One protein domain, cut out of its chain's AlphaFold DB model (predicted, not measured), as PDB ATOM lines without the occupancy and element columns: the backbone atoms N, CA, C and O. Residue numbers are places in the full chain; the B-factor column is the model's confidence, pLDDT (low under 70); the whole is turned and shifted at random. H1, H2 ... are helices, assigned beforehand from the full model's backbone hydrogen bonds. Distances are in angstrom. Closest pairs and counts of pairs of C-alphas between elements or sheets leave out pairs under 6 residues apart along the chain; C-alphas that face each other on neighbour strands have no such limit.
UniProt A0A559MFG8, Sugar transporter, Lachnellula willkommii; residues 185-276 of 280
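This is residues 185 to 276 of the 280 residues of the protein "Sugar transporter" of Lachnellula willkommii (UniProt A0A559MFG8). Two long helices, H1 and H3, run in opposite directions along the length of a loose, open frame, with an empty gap between them, and a third helix, H4, folds back from the far end of H3 and slants off past the first part of H1. The short helix H2 sits at the other end of the frame, in the stretch that leads from H1 over to H3. The printed part has 92 residues with four named helices, in the order H1, H2, H3, H4, and no named strand, and its class is all helix. The whole is loose, with a radius of gyration of the C-alphas of 17.0 A, and the C-alphas span 50 by 23 by 23 A along their three main axes.

The printed part begins with H1, residues 185 to 211. A tight link of 2 residues leads to H2, residues 214 to 219. H1 and H2 are close but not clearly touching; their closest C-alphas, those of Ile 210 and Phe 216, are 7.4 A apart. Their lines are about perpendicular, at 74 degrees. A tight link of 5 residues leads on to H3, residues 225 to 253, yet H2 and H3 are apart, with no C-alpha of the one within 8 A of the other. H1 and H3 are apart by the same measure. After H3 a tight link of 1 residue, Gly 254, leads to H4, residues 255 to 275. H3 and H4 are close but not clearly touching; their closest C-alphas, those of Gly 250 and Thr 258, are 5.6 A apart. They run opposite ways at a steep tilt of 35.3 degrees, only just past shallow. H1 and H4 are also close but not clearly touching, with the C-alphas of Thr 189 and Ile 259 the closest, 7.2 A apart. These two run the same way at a shallow tilt of 33 degrees, only just short of steep, and their centres are 13.6 A apart. H2 and H4 are apart. In the backbones of H1, H3 and H4 every O i to N i+4 pair is within hydrogen-bond range. In H2, 0 of 2 such pairs are within range, and 1 of 3 pairs of O i to N i+3.

H1, residues 185 to 211, begins at C-alpha 185, at (253.092, 304.604, 274.829), and measures 39.0 A from first to last C-alpha. H2, residues 214 to 219, has six residues. H3, residues 225 to 253, is the longest helix with 29 residues; it measures 41.5 A, from C-alpha 225 at (246.289, 267.947, 252.795) to C-alpha 253 at (250.548, 292.226, 286.139). H4, residues 255 to 275, measures 30.1 A and ends at C-alpha 275, at (269.565, 281.613, 266.649).

The outline is a rod, and the two C-alphas farthest apart, those of Asp 218 and Gly 254, are 50.8 A from each other. The first and last printed C-alphas, those of Leu 185 and Gln 276, are 32.0 A apart. Four stretches stand free: residues 197 to 203, which belong to H1; residues 212 to 222, of which 214 to 219 belong to H2; residues 233 to 245, which belong to H3; and residues 271 to 276, of which 271 to 275 belong to H4. The printed part has no cut, and no link is long. The mean pLDDT of the printed part is 77.7, and the model's confidence is low, under 70, in residues 210 to 225; the mean of H2 is 54.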
ATOM      1  N   LEU A 185     252.797 306.000 274.506       77.62
ATOM      2  CA  LEU A 185     253.092 304.604 274.829       77.62
ATOM      3  C   LEU A 185     252.106 303.668 274.131       77.62
ATOM      4  O   LEU A 185     252.531 302.688 273.531       77.62
ATOM      5  N   VAL A 186     250.813 304.004 274.122       80.81
ATOM      6  CA  VAL A 186     249.815 303.218 273.383       80.81
ATOM      7  C   VAL A 186     250.162 303.173 271.892       80.81
ATOM      8  O   VAL A 186     250.294 302.078 271.364       80.81
ATOM      9  N   TYR A 187     250.444 304.304 271.233       85.12
ATOM     10  CA  TYR A 187     250.834 304.312 269.815       85.12
ATOM     11  C   TYR A 187     252.090 303.485 269.522       85.12
ATOM     12  O   TYR A 187     252.081 302.685 268.591       85.12
ATOM     13  N   PHE A 188     253.154 303.633 270.317       82.94
ATOM     14  CA  PHE A 188     254.389 302.870 270.120       82.94
ATOM     15  C   PHE A 188     254.148 301.363 270.254       82.94
ATOM     16  O   PHE A 188     254.617 300.569 269.442       82.94
ATOM     17  N   THR A 189     253.374 300.970 271.263       78.88
ATOM     18  CA  THR A 189     253.086 299.561 271.543       78.88
ATOM     19  C   THR A 189     252.136 298.961 270.519       78.88
ATOM     20  O   THR A 189     252.375 297.843 270.083       78.88
ATOM     21  N   SER A 190     251.142 299.716 270.047       84.50
ATOM     22  CA  SER A 190     250.276 299.304 268.944       84.50
ATOM     23  C   SER A 190     251.066 299.115 267.653       84.50
ATOM     24  O   SER A 190     250.903 298.091 267.008       84.50
ATOM     25  N   ILE A 191     251.970 300.038 267.295       87.75
ATOM     26  CA  ILE A 191     252.827 299.882 266.106       87.75
ATOM     27  C   ILE A 191     253.717 298.643 266.250       87.75
ATOM     28  O   ILE A 191     253.805 297.843 265.324       87.75
ATOM     29  N   PHE A 192     254.342 298.447 267.412       82.75
ATOM     30  CA  PHE A 192     255.200 297.290 267.666       82.75
ATOM     31  C   PHE A 192     254.432 295.961 267.599       82.75
ATOM     32  O   PHE A 192     254.881 295.021 266.945       82.75
ATOM     33  N   VAL A 193     253.255 295.888 268.228       82.94
ATOM     34  CA  VAL A 193     252.382 294.707 268.180       82.94
ATOM     35  C   VAL A 193     251.901 294.454 266.752       82.94
ATOM     36  O   VAL A 193     251.991 293.323 266.287       82.94
ATOM     37  N   SER A 194     251.469 295.489 266.025       88.19
ATOM     38  CA  SER A 194     251.055 295.368 264.623       88.19
ATOM     39  C   SER A 194     252.185 294.870 263.727       88.19
ATOM     40  O   SER A 194     251.951 293.994 262.902       88.19
ATOM     41  N   LEU A 195     253.415 295.361 263.909       86.88
ATOM     42  CA  LEU A 195     254.587 294.854 263.188       86.88
ATOM     43  C   LEU A 195     254.876 293.389 263.534       86.88
ATOM     44  O   LEU A 195     255.212 292.611 262.645       86.88
ATOM     45  N   GLY A 196     254.708 292.994 264.799       83.88
ATOM     46  CA  GLY A 196     254.883 291.608 265.226       83.88
ATOM     47  C   GLY A 196     253.850 290.658 264.620       83.88
ATOM     48  O   GLY A 196     254.217 289.607 264.096       83.88
ATOM     49  N   VAL A 197     252.572 291.046 264.632       84.12
ATOM     50  CA  VAL A 197     251.479 290.276 264.016       84.12
ATOM     51  C   VAL A 197     251.632 290.233 262.495       84.12
ATOM     52  O   VAL A 197     251.449 289.175 261.897       84.12
ATOM     53  N   PHE A 198     252.032 291.341 261.866       87.38
ATOM     54  CA  PHE A 198     252.303 291.400 260.430       87.38
ATOM     55  C   PHE A 198     253.451 290.469 260.024       87.38
ATOM     56  O   PHE A 198     253.309 289.704 259.075       87.38
ATOM     57  N   LEU A 199     254.570 290.487 260.757       85.06
ATOM     58  CA  LEU A 199     255.719 289.628 260.467       85.06
ATOM     59  C   LEU A 199     255.394 288.145 260.692       85.06
ATOM     60  O   LEU A 199     255.807 287.301 259.903       85.06
ATOM     61  N   PHE A 200     254.620 287.827 261.734       80.94
ATOM     62  CA  PHE A 200     254.118 286.472 261.962       80.94
ATOM     63  C   PHE A 200     253.195 286.004 260.826       80.94
ATOM     64  O   PHE A 200     253.365 284.900 260.315       80.94
ATOM     65  N   GLY A 201     252.260 286.853 260.390       85.31
ATOM     66  CA  GLY A 201     251.373 286.557 259.263       85.31
ATOM     67  C   GLY A 201     252.121 286.425 257.935       85.31
ATOM     68  O   GLY A 201     251.757 285.594 257.108       85.31
ATOM     69  N   TYR A 202     253.201 287.188 257.748       87.75
ATOM     70  CA  TYR A 202     254.093 287.047 256.601       87.75
ATOM     71  C   TYR A 202     254.804 285.687 256.601       87.75
ATOM     72  O   TYR A 202     254.771 285.003 255.584       87.75
ATOM     73  N   ASP A 203     255.372 285.262 257.735       83.00
ATOM     74  CA  ASP A 203     256.021 283.947 257.898       83.00
ATOM     75  C   ASP A 203     255.027 282.801 257.621       83.00
ATOM     76  O   ASP A 203     255.279 281.922 256.796       83.00
ATOM     77  N   GLN A 204     253.827 282.874 258.209       77.75
ATOM     78  CA  GLN A 204     252.756 281.899 257.981       77.75
ATOM     79  C   GLN A 204     252.272 281.884 256.516       77.75
ATOM     80  O   GLN A 204     252.044 280.814 255.944       77.75
ATOM     81  N   GLY A 205     252.126 283.057 255.890       82.38
ATOM     82  CA  GLY A 205     251.662 283.201 254.509       82.38
ATOM     83  C   GLY A 205     252.688 282.726 253.481       82.38
ATOM     84  O   GLY A 205     252.340 282.008 252.541       82.38
ATOM     85  N   VAL A 206     253.963 283.062 253.685       82.94
ATOM     86  CA  VAL A 206     255.071 282.589 252.849       82.94
ATOM     87  C   VAL A 206     255.206 281.073 252.975       82.94
ATOM     88  O   VAL A 206     255.246 280.399 251.949       82.94
ATOM     89  N   MET A 207     255.153 280.509 254.186       75.94
ATOM     90  CA  MET A 207     255.213 279.055 254.388       75.94
ATOM     91  C   MET A 207     254.083 278.317 253.648       75.94
ATOM     92  O   MET A 207     254.330 277.316 252.971       75.94
ATOM     93  N   SER A 208     252.854 278.851 253.681       70.12
ATOM     94  CA  SER A 208     251.723 278.306 252.914       70.12
ATOM     95  C   SER A 208     251.933 278.381 251.393       70.12
ATOM     96  O   SER A 208     251.459 277.501 250.666       70.12
ATOM     97  N   GLY A 209     252.627 279.410 250.899       72.62
ATOM     98  CA  GLY A 209     252.955 279.577 249.479       72.62
ATOM     99  C   GLY A 209     254.091 278.666 249.000       72.62
ATOM    100  O   GLY A 209     254.056 278.177 247.873       72.62
ATOM    101  N   ILE A 210     255.078 278.377 249.855       68.44
ATOM    102  CA  ILE A 210     256.199 277.488 249.506       68.44
ATOM    103  C   ILE A 210     255.744 276.016 249.475       68.44
ATOM    104  O   ILE A 210     256.166 275.265 248.597       68.44
ATOM    105  N   ILE A 211     254.818 275.612 250.357       61.81
ATOM    106  CA  ILE A 211     254.233 274.252 250.393       61.81
ATOM    107  C   ILE A 211     253.431 273.921 249.120       61.81
ATOM    108  O   ILE A 211     253.310 272.755 248.743       61.81
ATOM    109  N   THR A 212     252.900 274.930 248.423       60.94
ATOM    110  CA  THR A 212     252.212 274.751 247.129       60.94
ATOM    111  C   THR A 212     253.168 274.702 245.932       60.94
ATOM    112  O   THR A 212     252.740 274.389 244.818       60.94
ATOM    113  N   GLY A 213     254.461 274.970 246.145       58.66
ATOM    114  CA  GLY A 213     255.485 274.934 245.110       58.66
ATOM    115  C   GLY A 213     255.800 273.505 244.633       58.66
ATOM    116  O   GLY A 213     255.885 272.582 245.447       58.66
ATOM    117  N   PRO A 214     256.045 273.294 243.325       55.69
ATOM    118  CA  PRO A 214     256.343 271.971 242.762       55.69
ATOM    119  C   PRO A 214     257.590 271.302 243.371       55.69
ATOM    120  O   PRO A 214     257.672 270.080 243.384       55.69
ATOM    121  N   TYR A 215     258.510 272.079 243.958       53.78
ATOM    122  CA  TYR A 215     259.712 271.587 244.648       53.78
ATOM    123  C   TYR A 215     259.431 270.842 245.970       53.78
ATOM    124  O   TYR A 215     260.234 270.002 246.374       53.78
ATOM    125  N   PHE A 216     258.307 271.108 246.649       53.28
ATOM    126  CA  PHE A 216     257.987 270.484 247.944       53.28
ATOM    127  C   PHE A 216     257.334 269.099 247.784       53.28
ATOM    128  O   PHE A 216     257.541 268.205 248.605       53.28
ATOM    129  N   LYS A 217     256.599 268.883 246.682       54.16
ATOM    130  CA  LYS A 217     256.013 267.574 246.341       54.16
ATOM    131  C   LYS A 217     257.068 266.504 246.054       54.16
ATOM    132  O   LYS A 217     256.824 265.348 246.396       54.16
ATOM    133  N   ASP A 218     258.215 266.894 245.497       54.75
ATOM    134  CA  ASP A 218     259.318 265.978 245.163       54.75
ATOM    135  C   ASP A 218     260.203 265.620 246.368       54.75
ATOM    136  O   ASP A 218     260.794 264.544 246.392       54.75
ATOM    137  N   GLN A 219     260.283 266.480 247.392       53.97
ATOM    138  CA  GLN A 219     261.086 266.227 248.599       53.97
ATOM    139  C   GLN A 219     260.325 265.454 249.694       53.97
ATOM    140  O   GLN A 219     260.953 264.742 250.472       53.97
ATOM    141  N   PHE A 220     258.989 265.553 249.748       55.44
ATOM    142  CA  PHE A 220     258.179 265.004 250.851       55.44
ATOM    143  C   PHE A 220     257.211 263.866 250.481       55.44
ATOM    144  O   PHE A 220     256.366 263.517 251.299       55.44
ATOM    145  N   ASN A 221     257.318 263.240 249.299       52.91
ATOM    146  CA  ASN A 221     256.463 262.099 248.912       52.91
ATOM    147  C   ASN A 221     254.953 262.367 249.119       52.91
ATOM    148  O   ASN A 221     254.243 261.550 249.696       52.91
ATOM    149  N   GLN A 222     254.451 263.504 248.621       51.88
ATOM    150  CA  GLN A 222     253.027 263.877 248.691       51.88
ATOM    151  C   GLN A 222     252.461 263.933 250.130       51.88
ATOM    152  O   GLN A 222     251.628 263.100 250.496       51.88
ATOM    153  N   PRO A 223     252.837 264.937 250.944       59.88
ATOM    154  CA  PRO A 223     252.182 265.150 252.230       59.88
ATOM    155  C   PRO A 223     250.692 265.426 251.989       59.88
ATOM    156  O   PRO A 223     250.318 266.301 251.199       59.88
ATOM    157  N   SER A 224     249.831 264.629 252.617       66.31
ATOM    158  CA  SER A 224     248.381 264.734 252.449       66.31
ATOM    159  C   SER A 224     247.898 266.081 252.985       66.31
ATOM    160  O   SER A 224     248.338 266.529 254.043       66.31
ATOM    161  N   HIS A 225     246.932 266.716 252.311       68.06
ATOM    162  CA  HIS A 225     246.289 267.947 252.795       68.06
ATOM    163  C   HIS A 225     245.759 267.817 254.237       68.06
ATOM    164  O   HIS A 225     245.674 268.811 254.957       68.06
ATOM    165  N   ALA A 226     245.451 266.590 254.670       70.75
ATOM    166  CA  ALA A 226     245.052 266.287 256.038       70.75
ATOM    167  C   ALA A 226     246.169 266.552 257.064       70.75
ATOM    168  O   ALA A 226     245.887 267.095 258.126       70.75
ATOM    169  N   GLU A 227     247.429 266.233 256.760       75.56
ATOM    170  CA  GLU A 227     248.548 266.406 257.699       75.56
ATOM    171  C   GLU A 227     248.851 267.889 257.929       75.56
ATOM    172  O   GLU A 227     248.916 268.342 259.073       75.56
ATOM    173  N   VAL A 228     248.919 268.674 256.851       77.62
ATOM    174  CA  VAL A 228     249.086 270.134 256.933       77.62
ATOM    175  C   VAL A 228     247.931 270.765 257.720       77.62
ATOM    176  O   VAL A 228     248.162 271.599 258.593       77.62
ATOM    177  N   GLY A 229     246.695 270.313 257.480       81.88
ATOM    178  CA  GLY A 229     245.523 270.762 258.233       81.88
ATOM    179  C   GLY A 229     245.612 270.443 259.727       81.88
ATOM    180  O   GLY A 229     245.315 271.302 260.555       81.88
ATOM    181  N   THR A 230     246.080 269.245 260.094       83.31
ATOM    182  CA  THR A 230     246.260 268.880 261.509       83.31
ATOM    183  C   THR A 230     247.346 269.700 262.204       83.31
ATOM    184  O   THR A 230     247.176 270.052 263.370       83.31
ATOM    185  N   MET A 231     248.423 270.074 261.502       82.12
ATOM    186  CA  MET A 231     249.462 270.950 262.058       82.12
ATOM    187  C   MET A 231     248.906 272.341 262.375       82.12
ATOM    188  O   MET A 231     249.102 272.840 263.482       82.12
ATOM    189  N   VAL A 232     248.163 272.942 261.439       84.44
ATOM    190  CA  VAL A 232     247.522 274.250 261.652       84.44
ATOM    191  C   VAL A 232     246.503 274.176 262.792       84.44
ATOM    192  O   VAL A 232     246.513 275.034 263.670       84.44
ATOM    193  N   ALA A 233     245.698 273.113 262.849       87.75
ATOM    194  CA  ALA A 233     244.708 272.930 263.908       87.75
ATOM    195  C   ALA A 233     245.342 272.876 265.310       87.75
ATOM    196  O   ALA A 233     244.841 273.506 266.240       87.75
ATOM    197  N   ILE A 234     246.466 272.170 265.483       90.69
ATOM    198  CA  ILE A 234     247.167 272.112 266.779       90.69
ATOM    199  C   ILE A 234     247.729 273.491 267.160       90.69
ATOM    200  O   ILE A 234     247.663 273.874 268.332       90.69
ATOM    201  N   LEU A 235     248.237 274.259 266.190       86.06
ATOM    202  CA  LEU A 235     248.715 275.625 266.422       86.06
ATOM    203  C   LEU A 235     247.578 276.567 266.849       86.06
ATOM    204  O   LEU A 235     247.751 277.334 267.797       86.06
ATOM    205  N   GLU A 236     246.406 276.476 266.218       88.88
ATOM    206  CA  GLU A 236     245.222 277.264 266.593       88.88
ATOM    207  C   GLU A 236     244.705 276.904 267.991       88.88
ATOM    208  O   GLU A 236     244.384 277.793 268.786       88.88
ATOM    209  N   VAL A 237     244.700 275.615 268.344       92.75
ATOM    210  CA  VAL A 237     244.362 275.163 269.702       92.75
ATOM    211  C   VAL A 237     245.359 275.728 270.721       92.75
ATOM    212  O   VAL A 237     244.954 276.217 271.777       92.75
ATOM    213  N   GLY A 238     246.656 275.737 270.403       90.38
ATOM    214  CA  GLY A 238     247.676 276.378 271.238       90.38
ATOM    215  C   GLY A 238     247.429 277.878 271.425       90.38
ATOM    216  O   GLY A 238     247.502 278.383 272.549       90.38
ATOM    217  N   ALA A 239     247.069 278.585 270.351       86.94
ATOM    218  CA  ALA A 239     246.741 280.009 270.393       86.94
ATOM    219  C   ALA A 239     245.501 280.300 271.258       86.94
ATOM    220  O   ALA A 239     245.491 281.276 272.013       86.94
ATOM    221  N   PHE A 240     244.490 279.429 271.218       91.62
ATOM    222  CA  PHE A 240     243.304 279.530 272.070       91.62
ATOM    223  C   PHE A 240     243.665 279.491 273.564       91.62
ATOM    224  O   PHE A 240     243.274 280.377 274.329       91.62
ATOM    225  N   PHE A 241     244.473 278.514 273.984       92.75
ATOM    226  CA  PHE A 241     244.920 278.427 275.376       92.75
ATOM    227  C   PHE A 241     245.849 279.580 275.768       92.75
ATOM    228  O   PHE A 241     245.720 280.122 276.868       92.75
ATOM    229  N   ALA A 242     246.741 280.005 274.871       86.25
ATOM    230  CA  ALA A 242     247.614 281.150 275.110       86.25
ATOM    231  C   ALA A 242     246.813 282.443 275.345       86.25
ATOM    232  O   ALA A 242     247.134 283.194 276.266       86.25
ATOM    233  N   SER A 243     245.736 282.670 274.585       87.25
ATOM    234  CA  SER A 243     244.844 283.827 274.755       87.25
ATOM    235  C   SER A 243     244.154 283.842 276.128       87.25
ATOM    236  O   SER A 243     244.108 284.871 276.807       87.25
ATOM    237  N   LEU A 244     243.693 282.682 276.607       89.25
ATOM    238  CA  LEU A 244     243.088 282.564 277.939       89.25
ATOM    239  C   LEU A 244     244.084 282.881 279.063       89.25
ATOM    240  O   LEU A 244     243.748 283.593 280.015       89.25
ATOM    241  N   VAL A 245     245.314 282.372 278.955       87.25
ATOM    242  CA  VAL A 245     246.366 282.613 279.952       87.25
ATOM    243  C   VAL A 245     246.828 284.068 279.908       87.25
ATOM    244  O   VAL A 245     246.957 284.690 280.961       87.25
ATOM    245  N   VAL A 246     247.022 284.647 278.717       83.06
ATOM    246  CA  VAL A 246     247.513 286.026 278.585       83.06
ATOM    247  C   VAL A 246     246.512 287.043 279.127       83.06
ATOM    248  O   VAL A 246     246.931 288.011 279.757       83.06
ATOM    249  N   GLY A 247     245.204 286.799 278.966       82.00
ATOM    250  CA  GLY A 247     244.161 287.645 279.551       82.00
ATOM    251  C   GLY A 247     244.253 287.678 281.076       82.00
ATOM    252  O   GLY A 247     244.380 288.744 281.673       82.00
ATOM    253  N   ARG A 248     244.318 286.500 281.712       83.88
ATOM    254  CA  ARG A 248     244.433 286.393 283.178       83.88
ATOM    255  C   ARG A 248     245.742 286.963 283.717       83.88
ATOM    256  O   ARG A 248     245.747 287.612 284.759       83.88
ATOM    257  N   VAL A 249     246.849 286.741 283.016       81.56
ATOM    258  CA  VAL A 249     248.159 287.293 283.389       81.56
ATOM    259  C   VAL A 249     248.178 288.818 283.222       81.56
ATOM    260  O   VAL A 249     248.763 289.520 284.047       81.56
ATOM    261  N   GLY A 250     247.500 289.341 282.198       79.81
ATOM    262  CA  GLY A 250     247.377 290.773 281.944       79.81
ATOM    263  C   GLY A 250     246.645 291.527 283.051       79.81
ATOM    264  O   GLY A 250     247.092 292.616 283.427       79.81
ATOM    265  N   ASP A 251     245.599 290.919 283.613       79.38
ATOM    266  CA  ASP A 251     244.826 291.487 284.722       79.38
ATOM    267  C   ASP A 251     245.644 291.574 286.024       79.38
ATOM    268  O   ASP A 251     245.498 292.528 286.786       79.38
ATOM    269  N   ILE A 252     246.552 290.619 286.266       80.50
ATOM    270  CA  ILE A 252     247.361 290.545 287.499       80.50
ATOM    271  C   ILE A 252     248.582 291.477 287.442       80.50
ATOM    272  O   ILE A 252     248.950 292.103 288.435       80.50
ATOM    273  N   ILE A 253     249.246 291.556 286.287       77.88
ATOM    274  CA  ILE A 253     250.548 292.226 286.139       77.88
ATOM    275  C   ILE A 253     250.406 293.741 285.880       77.88
ATOM    276  O   ILE A 253     251.329 294.511 286.172       77.88
ATOM    277  N   GLY A 254     249.240 294.186 285.403       70.69
ATOM    278  CA  GLY A 254     248.923 295.589 285.136       70.69
ATOM    279  C   GLY A 254     249.461 296.099 283.790       70.69
ATOM    280  O   GLY A 254     250.585 295.795 283.387       70.69
ATOM    281  N   ARG A 255     248.671 296.949 283.109       71.62
ATOM    282  CA  ARG A 255     248.841 297.353 281.689       71.62
ATOM    283  C   ARG A 255     250.276 297.668 281.244       71.62
ATOM    284  O   ARG A 255     250.674 297.256 280.162       71.62
ATOM    285  N   ARG A 256     251.063 298.404 282.039       71.56
ATOM    286  CA  ARG A 256     252.429 298.817 281.644       71.56
ATOM    287  C   ARG A 256     253.417 297.654 281.635       71.56
ATOM    288  O   ARG A 256     254.253 297.562 280.742       71.56
ATOM    289  N   LYS A 257     253.321 296.772 282.628       73.69
ATOM    290  CA  LYS A 257     254.218 295.625 282.755       73.69
ATOM    291  C   LYS A 257     253.852 294.552 281.734       73.69
ATOM    292  O   LYS A 257     254.755 293.988 281.131       73.69
ATOM    293  N   THR A 258     252.564 294.340 281.452       75.06
ATOM    294  CA  THR A 258     252.106 293.367 280.443       75.06
ATOM    295  C   THR A 258     252.681 293.660 279.060       75.06
ATOM    296  O   THR A 258     253.151 292.754 278.380       75.06
ATOM    297  N   ILE A 259     252.723 294.937 278.673       75.69
ATOM    298  CA  ILE A 259     253.328 295.380 277.412       75.69
ATOM    299  C   ILE A 259     254.833 295.093 277.392       75.69
ATOM    300  O   ILE A 259     255.347 294.582 276.400       75.69
ATOM    301  N   PHE A 260     255.541 295.396 278.483       78.75
ATOM    302  CA  PHE A 260     256.978 295.136 278.576       78.75
ATOM    303  C   PHE A 260     257.289 293.637 278.490       78.75
ATOM    304  O   PHE A 260     258.154 293.235 277.717       78.75
ATOM    305  N   TYR A 261     256.537 292.796 279.208       79.69
ATOM    306  CA  TYR A 261     256.678 291.342 279.112       79.69
ATOM    307  C   TYR A 261     256.343 290.823 277.712       79.69
ATOM    308  O   TYR A 261     257.083 289.991 277.196       79.69
ATOM    309  N   GLY A 262     255.296 291.348 277.068       75.94
ATOM    310  CA  GLY A 262     254.968 291.019 275.680       75.94
ATOM    311  C   GLY A 262     256.111 291.353 274.718       75.94
ATOM    312  O   GLY A 262     256.494 290.516 273.902       75.94
ATOM    313  N   ALA A 263     256.727 292.529 274.867       75.69
ATOM    314  CA  ALA A 263     257.887 292.928 274.075       75.69
ATOM    315  C   ALA A 263     259.114 292.040 274.340       75.69
ATOM    316  O   ALA A 263     259.789 291.636 273.395       75.69
ATOM    317  N   CYS A 264     259.381 291.679 275.598       80.94
ATOM    318  CA  CYS A 264     260.460 290.752 275.944       80.94
ATOM    319  C   CYS A 264     260.240 289.362 275.339       80.94
ATOM    320  O   CYS A 264     261.170 288.803 274.768       80.94
ATOM    321  N   ILE A 265     259.025 288.815 275.426       82.44
ATOM    322  CA  ILE A 265     258.692 287.502 274.855       82.44
ATOM    323  C   ILE A 265     258.843 287.531 273.332       82.44
ATOM    324  O   ILE A 265     259.440 286.617 272.769       82.44
ATOM    325  N   PHE A 266     258.375 288.593 272.670       79.75
ATOM    326  CA  PHE A 266     258.544 288.755 271.225       79.75
ATOM    327  C   PHE A 266     260.025 288.832 270.830       79.75
ATOM    328  O   PHE A 266     260.451 288.165 269.890       79.75
ATOM    329  N   PHE A 267     260.827 289.590 271.582       83.88
ATOM    330  CA  PHE A 267     262.260 289.717 271.332       83.88
ATOM    331  C   PHE A 267     262.995 288.385 271.523       83.88
ATOM    332  O   PHE A 267     263.809 288.007 270.686       83.88
ATOM    333  N   VAL A 268     262.675 287.639 272.585       84.69
ATOM    334  CA  VAL A 268     263.251 286.311 272.845       84.69
ATOM    335  C   VAL A 268     262.808 285.299 271.788       84.69
ATOM    336  O   VAL A 268     263.631 284.517 271.329       84.69
ATOM    337  N   GLY A 269     261.543 285.328 271.359       80.44
ATOM    338  CA  GLY A 269     261.033 284.452 270.302       80.44
ATOM    339  C   GLY A 269     261.680 284.727 268.943       80.44
ATOM    340  O   GLY A 269     262.103 283.795 268.262       80.44
ATOM    341  N   GLY A 270     261.820 286.002 268.570       79.62
ATOM    342  CA  GLY A 270     262.540 286.409 267.362       79.62
ATOM    343  C   GLY A 270     264.024 286.047 267.425       79.62
ATOM    344  O   GLY A 270     264.568 285.517 266.458       79.62
ATOM    345  N   LEU A 271     264.659 286.251 268.583       83.88
ATOM    346  CA  LEU A 271     266.039 285.836 268.806       83.88
ATOM    347  C   LEU A 271     266.183 284.319 268.689       83.88
ATOM    348  O   LEU A 271     267.108 283.874 268.031       83.88
ATOM    349  N   TYR A 272     265.274 283.534 269.269       83.75
ATOM    350  CA  TYR A 272     265.304 282.074 269.183       83.75
ATOM    351  C   TYR A 272     265.202 281.588 267.735       83.75
ATOM    352  O   TYR A 272     266.000 280.748 267.332       83.75
ATOM    353  N   LYS A 273     264.282 282.155 266.940       77.75
ATOM    354  CA  LYS A 273     264.180 281.854 265.503       77.75
ATOM    355  C   LYS A 273     265.475 282.190 264.758       77.75
ATOM    356  O   LYS A 273     265.950 281.377 263.981       77.75
ATOM    357  N   LEU A 274     266.064 283.357 265.029       80.75
ATOM    358  CA  LEU A 274     267.322 283.781 264.404       80.75
ATOM    359  C   LEU A 274     268.522 282.928 264.847       80.75
ATOM    360  O   LEU A 274     269.474 282.759 264.092       80.75
ATOM    361  N   LEU A 275     268.494 282.423 266.082       80.31
ATOM    362  CA  LEU A 275     269.565 281.613 266.649       80.31
ATOM    363  C   LEU A 275     269.497 280.150 266.227       80.31
ATOM    364  O   LEU A 275     270.420 279.426 266.584       80.31
ATOM    365  N   GLN A 276     268.443 279.691 265.542       75.12
ATOM    366  CA  GLN A 276     268.457 278.358 264.951       75.12
ATOM    367  C   GLN A 276     269.389 278.404 263.738       75.12
ATOM    368  O   GLN A 276     269.016 278.982 262.717       75.12
TER     369      GLN A 276